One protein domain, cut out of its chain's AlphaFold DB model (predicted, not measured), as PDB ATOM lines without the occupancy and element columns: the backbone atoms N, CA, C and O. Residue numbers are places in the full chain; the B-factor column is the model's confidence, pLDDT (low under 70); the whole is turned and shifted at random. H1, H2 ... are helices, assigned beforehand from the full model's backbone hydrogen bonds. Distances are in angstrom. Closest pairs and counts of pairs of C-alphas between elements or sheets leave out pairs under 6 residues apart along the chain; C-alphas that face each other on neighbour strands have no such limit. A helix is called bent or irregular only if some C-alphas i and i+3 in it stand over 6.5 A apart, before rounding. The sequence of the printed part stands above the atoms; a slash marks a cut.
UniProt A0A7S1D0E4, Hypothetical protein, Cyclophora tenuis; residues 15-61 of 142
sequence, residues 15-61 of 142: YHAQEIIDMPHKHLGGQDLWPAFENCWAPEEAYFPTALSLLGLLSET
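AT A GLANCE: This is residues 15 to 61 of the 142 residues of the protein "Hypothetical protein" of Cyclophora tenuis (UniProt A0A7S1D0E4). The backbone makes a flat, open ring of three helices: the two longer ones, H1 and H3, form two sides of it at a wide angle, and the link of residues 28 to 33 with the short helix H2 makes the return side facing H3. After H2 the backbone turns back through residues 38 to 42, and H3 then runs towards H1, which its last part reaches. The printed part has 47 residues with three named helices, in the order H1, H2, H3, and no named strand; the class is all helix. The whole is compact, with a radius of gyration of the C-alphas of 10.5 A, and flat in outline, its C-alphas spanning 26 by 25 by 13 A.

HOW THE PARTS SIT: H1, residues 15 to 27, is the longest helix by residues. It only just touches H3, residues 43 to 54, with 3 pairs of C-alphas within 8 A. The closest C-alphas of the two, those of Ile 20 and Ala 51, are 6.4 A apart. H1 touches H3 with residues 16 to 20 alone, and H3 touches H1 with residues 51 to 52 alone. The lines of H1 and H3 stand at 73 degrees, only just about perpendicular, and their centres are 12.5 A apart. H2, residues 34 to 37, only just touches H3, also with 3 pairs of C-alphas within 8 A. Their closest C-alphas, those of Phe 37 and Pro 43, are 5.6 A apart, and H3 touches H2 with residues 43 to 47 alone. H1 and H2 are apart. Of the O i to N i+4 pairs, 7 of 9 in H1 and 6 of 8 in H3 are within hydrogen-bond range, while H2 is too short for such a pair.

IN THESE COORDINATES: H1 runs from Tyr 15, with its C-alpha at (-31.502, -12.852, -0.816), to His 27, with its C-alpha at (-20.944, -24.558, -2.916), and measures 15.9 A from first to last C-alpha. It is irregular, with C-alphas 21 and 24 lying 7.3 A apart. H2 runs from Trp 34 to Phe 37. H3 runs from Pro 43 to Leu 54, whose C-alpha is at (-28.587, -26.630, -6.645), and measures 16.0 A. It is irregular too, with C-alphas 45 and 48 lying 7.2 A apart.

THE WHOLE: The two C-alphas farthest apart, those of Asn 39 and Glu 60, are 28.4 A apart, and the C-alphas of Tyr 15 and Thr 61, the first and last printed residues, are 11.9 A apart. The link from H1 to H2 is short and the link from H2 to H3 is tight. The printed part has no cut. The mean pLDDT of the printed part is 93.3, and no printed residue is under 70.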
ATOM      1  N   TYR A  15     -32.005 -11.668  -1.512       96.38
ATOM      2  CA  TYR A  15     -31.502 -12.852  -0.816       96.38
ATOM      3  C   TYR A  15     -31.106 -13.960  -1.803       96.38
ATOM      4  O   TYR A  15     -29.940 -14.327  -1.871       96.38
ATOM      5  N   HIS A  16     -32.041 -14.405  -2.645       95.56
ATOM      6  CA  HIS A  16     -31.777 -15.450  -3.635       95.56
ATOM      7  C   HIS A  16     -30.700 -15.045  -4.648       95.56
ATOM      8  O   HIS A  16     -29.871 -15.863  -5.031       95.56
ATOM      9  N   ALA A  17     -30.700 -13.781  -5.084       96.06
ATOM     10  CA  ALA A  17     -29.677 -13.277  -5.994       96.06
ATOM     11  C   ALA A  17     -28.277 -13.346  -5.365       96.06
ATOM     12  O   ALA A  17     -27.334 -13.755  -6.034       96.06
ATOM     13  N   GLN A  18     -28.152 -12.991  -4.083       97.75
ATOM     14  CA  GLN A  18     -26.882 -13.077  -3.367       97.75
ATOM     15  C   GLN A  18     -26.413 -14.527  -3.222       97.75
ATOM     16  O   GLN A  18     -25.247 -14.804  -3.471       97.75
ATOM     17  N   GLU A  19     -27.310 -15.461  -2.898       97.25
ATOM     18  CA  GLU A  19     -26.949 -16.880  -2.798       97.25
ATOM     19  C   GLU A  19     -26.457 -17.448  -4.137       97.25
ATOM     20  O   GLU A  19     -25.508 -18.227  -4.164       97.25
ATOM     21  N   ILE A  20     -27.030 -17.008  -5.266       95.75
ATOM     22  CA  ILE A  20     -26.534 -17.373  -6.603       95.75
ATOM     23  C   ILE A  20     -25.152 -16.765  -6.873       95.75
ATOM     24  O   ILE A  20     -24.289 -17.460  -7.400       95.75
ATOM     25  N   ILE A  21     -24.934 -15.493  -6.520       96.62
ATOM     26  CA  ILE A  21     -23.636 -14.813  -6.693       96.62
ATOM     27  C   ILE A  21     -22.543 -15.499  -5.865       96.62
ATOM     28  O   ILE A  21     -21.431 -15.683  -6.346       96.62
ATOM     29  N   ASP A  22     -22.863 -15.905  -4.638       97.31
ATOM     30  CA  ASP A  22     -21.905 -16.531  -3.727       97.31
ATOM     31  C   ASP A  22     -21.709 -18.032  -4.003       97.31
ATOM     32  O   ASP A  22     -20.791 -18.649  -3.452       97.31
ATOM     33  N   MET A  23     -22.561 -18.634  -4.843       96.69
ATOM     34  CA  MET A  23     -22.584 -20.072  -5.125       96.69
ATOM     35  C   MET A  23     -21.225 -20.652  -5.532       96.69
ATOM     36  O   MET A  23     -20.865 -21.693  -4.969       96.69
ATOM     37  N   PRO A  24     -20.440 -20.021  -6.434       97.00
ATOM     38  CA  PRO A  24     -19.132 -20.540  -6.815       97.00
ATOM     39  C   PRO A  24     -18.241 -20.785  -5.597       97.00
ATOM     40  O   PRO A  24     -17.670 -21.860  -5.436       97.00
ATOM     41  N   HIS A  25     -18.194 -19.823  -4.676       95.75
ATOM     42  CA  HIS A  25     -17.324 -19.869  -3.505       95.75
ATOM     43  C   HIS A  25     -17.876 -20.742  -2.375       95.75
ATOM     44  O   HIS A  25     -17.109 -21.451  -1.727       95.75
ATOM     45  N   LYS A  26     -19.191 -20.702  -2.132       94.88
ATOM     46  CA  LYS A  26     -19.826 -21.422  -1.016       94.88
ATOM     47  C   LYS A  26     -20.086 -22.900  -1.314       94.88
ATOM     48  O   LYS A  26     -20.037 -23.713  -0.395       94.88
ATOM     49  N   HIS A  27     -20.377 -23.248  -2.570       94.38
ATOM     50  CA  HIS A  27     -20.944 -24.558  -2.916       94.38
ATOM     51  C   HIS A  27     -20.219 -25.291  -4.049       94.38
ATOM     52  O   HIS A  27     -20.283 -26.516  -4.093       94.38
ATOM     53  N   LEU A  28     -19.522 -24.583  -4.943       94.44
ATOM     54  CA  LEU A  28     -18.920 -25.182  -6.144       94.44
ATOM     55  C   LEU A  28     -17.383 -25.159  -6.146       94.44
ATOM     56  O   LEU A  28     -16.761 -25.314  -7.193       94.44
ATOM     57  N   GLY A  29     -16.740 -24.958  -4.990       93.81
ATOM     58  CA  GLY A  29     -15.275 -25.023  -4.881       93.81
ATOM     59  C   GLY A  29     -14.535 -23.996  -5.750       93.81
ATOM     60  O   GLY A  29     -13.438 -24.268  -6.226       93.81
ATOM     61  N   GLY A  30     -15.150 -22.836  -5.984       95.00
ATOM     62  CA  GLY A  30     -14.647 -21.769  -6.848       95.00
ATOM     63  C   GLY A  30     -15.029 -21.901  -8.323       95.00
ATOM     64  O   GLY A  30     -14.608 -21.063  -9.113       95.00
ATOM     65  N   GLN A  31     -15.801 -22.918  -8.713       94.81
ATOM     66  CA  GLN A  31     -16.251 -23.088 -10.096       94.81
ATOM     67  C   GLN A  31     -17.533 -22.300 -10.375       94.81
ATOM     68  O   GLN A  31     -18.485 -22.348  -9.599       94.81
ATOM     69  N   ASP A  32     -17.577 -21.620 -11.519       94.31
ATOM     70  CA  ASP A  32     -18.788 -20.959 -11.999       94.31
ATOM     71  C   ASP A  32     -19.764 -21.951 -12.635       94.31
ATOM     72  O   ASP A  32     -19.373 -22.880 -13.343       94.31
ATOM     73  N   LEU A  33     -21.063 -21.712 -12.433       94.75
ATOM     74  CA  LEU A  33     -22.131 -22.489 -13.066       94.75
ATOM     75  C   LEU A  33     -22.348 -22.090 -14.538       94.75
ATOM     76  O   LEU A  33     -22.765 -22.911 -15.353       94.75
ATOM     77  N   TRP A  34     -22.068 -20.830 -14.884       93.00
ATOM     78  CA  TRP A  34     -22.339 -20.248 -16.203       93.00
ATOM     79  C   TRP A  34     -21.761 -21.033 -17.398       93.00
ATOM     80  O   TRP A  34     -22.509 -21.230 -18.359       93.00
ATOM     81  N   PRO A  35     -20.519 -21.561 -17.360       95.56
ATOM     82  CA  PRO A  35     -19.950 -22.323 -18.475       95.56
ATOM     83  C   PRO A  35     -20.798 -23.522 -18.925       95.56
ATOM     84  O   PRO A  35     -20.804 -23.872 -20.104       95.56
ATOM     85  N   ALA A  36     -21.587 -24.127 -18.026       93.88
ATOM     86  CA  ALA A  36     -22.496 -25.222 -18.377       93.88
ATOM     87  C   ALA A  36     -23.638 -24.795 -19.326       93.88
ATOM     88  O   ALA A  36     -24.291 -25.646 -19.931       93.88
ATOM     89  N   PHE A  37     -23.882 -23.489 -19.469       94.31
ATOM     90  CA  PHE A  37     -24.976 -22.913 -20.249       94.31
ATOM     91  C   PHE A  37     -24.523 -22.237 -21.552       94.31
ATOM     92  O   PHE A  37     -25.381 -21.844 -22.339       94.31
ATOM     93  N   GLU A  38     -23.218 -22.142 -21.836       92.81
ATOM     94  CA  GLU A  38     -22.690 -21.425 -23.015       92.81
ATOM     95  C   GLU A  38     -23.242 -21.942 -24.350       92.81
ATOM     96  O   GLU A  38     -23.486 -21.166 -25.270       92.81
ATOM     97  N   ASN A  39     -23.487 -23.250 -24.438       91.62
ATOM     98  CA  ASN A  39     -24.035 -23.907 -25.628       91.62
ATOM     99  C   ASN A  39     -25.492 -24.360 -25.431       91.62
ATOM    100  O   ASN A  39     -25.993 -25.214 -26.165       91.62
ATOM    101  N   CYS A  40     -26.173 -23.814 -24.423       89.75
ATOM    102  CA  CYS A  40     -27.578 -24.092 -24.164       89.75
ATOM    103  C   CYS A  40     -28.466 -23.183 -25.026       89.75
ATOM    104  O   CYS A  40     -28.172 -22.008 -25.237       89.75
ATOM    105  N   TRP A  41     -29.581 -23.719 -25.523       84.25
ATOM    106  CA  TRP A  41     -30.607 -22.901 -26.163       84.25
ATOM    107  C   TRP A  41     -31.445 -22.199 -25.088       84.25
ATOM    108  O   TRP A  41     -31.976 -22.871 -24.208       84.25
ATOM    109  N   ALA A  42     -31.576 -20.872 -25.193       84.94
ATOM    110  CA  ALA A  42     -32.274 -20.021 -24.222       84.94
ATOM    111  C   ALA A  42     -31.755 -20.205 -22.773       84.94
ATOM    112  O   ALA A  42     -32.519 -20.566 -21.871       84.94
ATOM    113  N   PRO A  43     -30.444 -19.996 -22.530       89.44
ATOM    114  CA  PRO A  43     -29.820 -20.257 -21.232       89.44
ATOM    115  C   PRO A  43     -30.464 -19.463 -20.090       89.44
ATOM    116  O   PRO A  43     -30.537 -19.953 -18.967       89.44
ATOM    117  N   GLU A  44     -30.995 -18.271 -20.359       85.62
ATOM    118  CA  GLU A  44     -31.709 -17.440 -19.391       85.62
ATOM    119  C   GLU A  44     -32.980 -18.099 -18.833       85.62
ATOM    120  O   GLU A  44     -33.389 -17.795 -17.712       85.62
ATOM    121  N   GLU A  45     -33.587 -19.019 -19.585       86.44
ATOM    122  CA  GLU A  45     -34.782 -19.755 -19.166       86.44
ATOM    123  C   GLU A  45     -34.434 -20.928 -18.238       86.44
ATOM    124  O   GLU A  45     -35.294 -21.405 -17.501       86.44
ATOM    125  N   ALA A  46     -33.178 -21.383 -18.243       89.38
ATOM    126  CA  ALA A  46     -32.728 -22.560 -17.503       89.38
ATOM    127  C   ALA A  46     -31.744 -22.233 -16.366       89.38
ATOM    128  O   ALA A  46     -31.748 -22.911 -15.343       89.38
ATOM    129  N   TYR A  47     -30.948 -21.170 -16.487       92.94
ATOM    130  CA  TYR A  47     -29.879 -20.850 -15.539       92.94
ATOM    131  C   TYR A  47     -30.393 -20.655 -14.108       92.94
ATOM    132  O   TYR A  47     -29.982 -21.356 -13.186       92.94
ATOM    133  N   PHE A  48     -31.328 -19.723 -13.914       92.00
ATOM    134  CA  PHE A  48     -31.856 -19.388 -12.592       92.00
ATOM    135  C   PHE A  48     -32.589 -20.542 -11.892       92.00
ATOM    136  O   PHE A  48     -32.301 -20.774 -10.716       92.00
ATOM    137  N   PRO A  49     -33.504 -21.294 -12.537       90.50
ATOM    138  CA  PRO A  49     -34.128 -22.438 -11.876       90.50
ATOM    139  C   PRO A  49     -33.114 -23.540 -11.541       90.50
ATOM    140  O   PRO A  49     -33.219 -24.130 -10.467       90.50
ATOM    141  N   THR A  50     -32.102 -23.787 -12.385       93.44
ATOM    142  CA  THR A  50     -31.023 -24.734 -12.059       93.44
ATOM    143  C   THR A  50     -30.211 -24.256 -10.861       93.44
ATOM    144  O   THR A  50     -30.020 -25.019  -9.917       93.44
ATOM    145  N   ALA A  51     -29.787 -22.991 -10.857       94.56
ATOM    146  CA  ALA A  51     -29.031 -22.394  -9.762       94.56
ATOM    147  C   ALA A  51     -29.785 -22.513  -8.424       94.56
ATOM    148  O   ALA A  51     -29.247 -23.011  -7.437       94.56
ATOM    149  N   LEU A  52     -31.068 -22.142  -8.403       94.12
ATOM    150  CA  LEU A  52     -31.909 -22.251  -7.207       94.12
ATOM    151  C   LEU A  52     -32.144 -23.704  -6.780       94.12
ATOM    152  O   LEU A  52     -32.245 -23.977  -5.586       94.12
ATOM    153  N   SER A  53     -32.217 -24.643  -7.726       94.50
ATOM    154  CA  SER A  53     -32.321 -26.069  -7.413       94.50
ATOM    155  C   SER A  53     -31.056 -26.605  -6.743       94.50
ATOM    156  O   SER A  53     -31.167 -27.367  -5.788       94.50
ATOM    157  N   LEU A  54     -29.871 -26.212  -7.222       95.44
ATOM    158  CA  LEU A  54     -28.587 -26.630  -6.645       95.44
ATOM    159  C   LEU A  54     -28.381 -26.076  -5.230       95.44
ATOM    160  O   LEU A  54     -27.833 -26.768  -4.378       95.44
ATOM    161  N   LEU A  55     -28.872 -24.863  -4.968       95.69
ATOM    162  CA  LEU A  55     -28.858 -24.246  -3.637       95.69
ATOM    163  C   LEU A  55     -29.932 -24.808  -2.687       95.69
ATOM    164  O   LEU A  55     -29.957 -24.446  -1.516       95.69
ATOM    165  N   GLY A  56     -30.855 -25.646  -3.174       95.50
ATOM    166  CA  GLY A  56     -31.995 -26.121  -2.382       95.50
ATOM    167  C   GLY A  56     -33.068 -25.056  -2.112       95.50
ATOM    168  O   GLY A  56     -33.948 -25.278  -1.287       95.50
ATOM    169  N   LEU A  57     -33.035 -23.928  -2.828       95.56
ATOM    170  CA  LEU A  57     -33.924 -22.772  -2.634       95.56
ATOM    171  C   LEU A  57     -35.127 -22.762  -3.590       95.56
ATOM    172  O   LEU A  57     -35.973 -21.872  -3.535       95.56
ATOM    173  N   LEU A  58     -35.239 -23.739  -4.498       90.75
ATOM    174  CA  LEU A  58     -36.320 -23.760  -5.489       90.75
ATOM    175  C   LEU A  58     -37.717 -23.838  -4.843       90.75
ATOM    176  O   LEU A  58     -38.671 -23.270  -5.376       90.75
ATOM    177  N   SER A  59     -37.846 -24.495  -3.689       90.12
ATOM    178  CA  SER A  59     -39.105 -24.609  -2.936       90.12
ATOM    179  C   SER A  59     -39.588 -23.277  -2.343       90.12
ATOM    180  O   SER A  59     -40.785 -23.119  -2.097       90.12
ATOM    181  N   GLU A  60     -38.695 -22.302  -2.164       91.56
ATOM    182  CA  GLU A  60     -39.035 -20.947  -1.713       91.56
ATOM    183  C   GLU A  60     -39.653 -20.102  -2.835       91.56
ATOM    184  O   GLU A  60     -40.286 -19.067  -2.593       91.56
ATOM    185  N   THR A  61     -39.516 -20.551  -4.085       87.12
ATOM    186  CA  THR A  61     -40.059 -19.848  -5.243       87.12
ATOM    187  C   THR A  61     -41.561 -20.071  -5.390       87.12
ATOM    188  O   THR A  61     -42.131 -21.107  -5.035       87.12
TER     189      THR A  61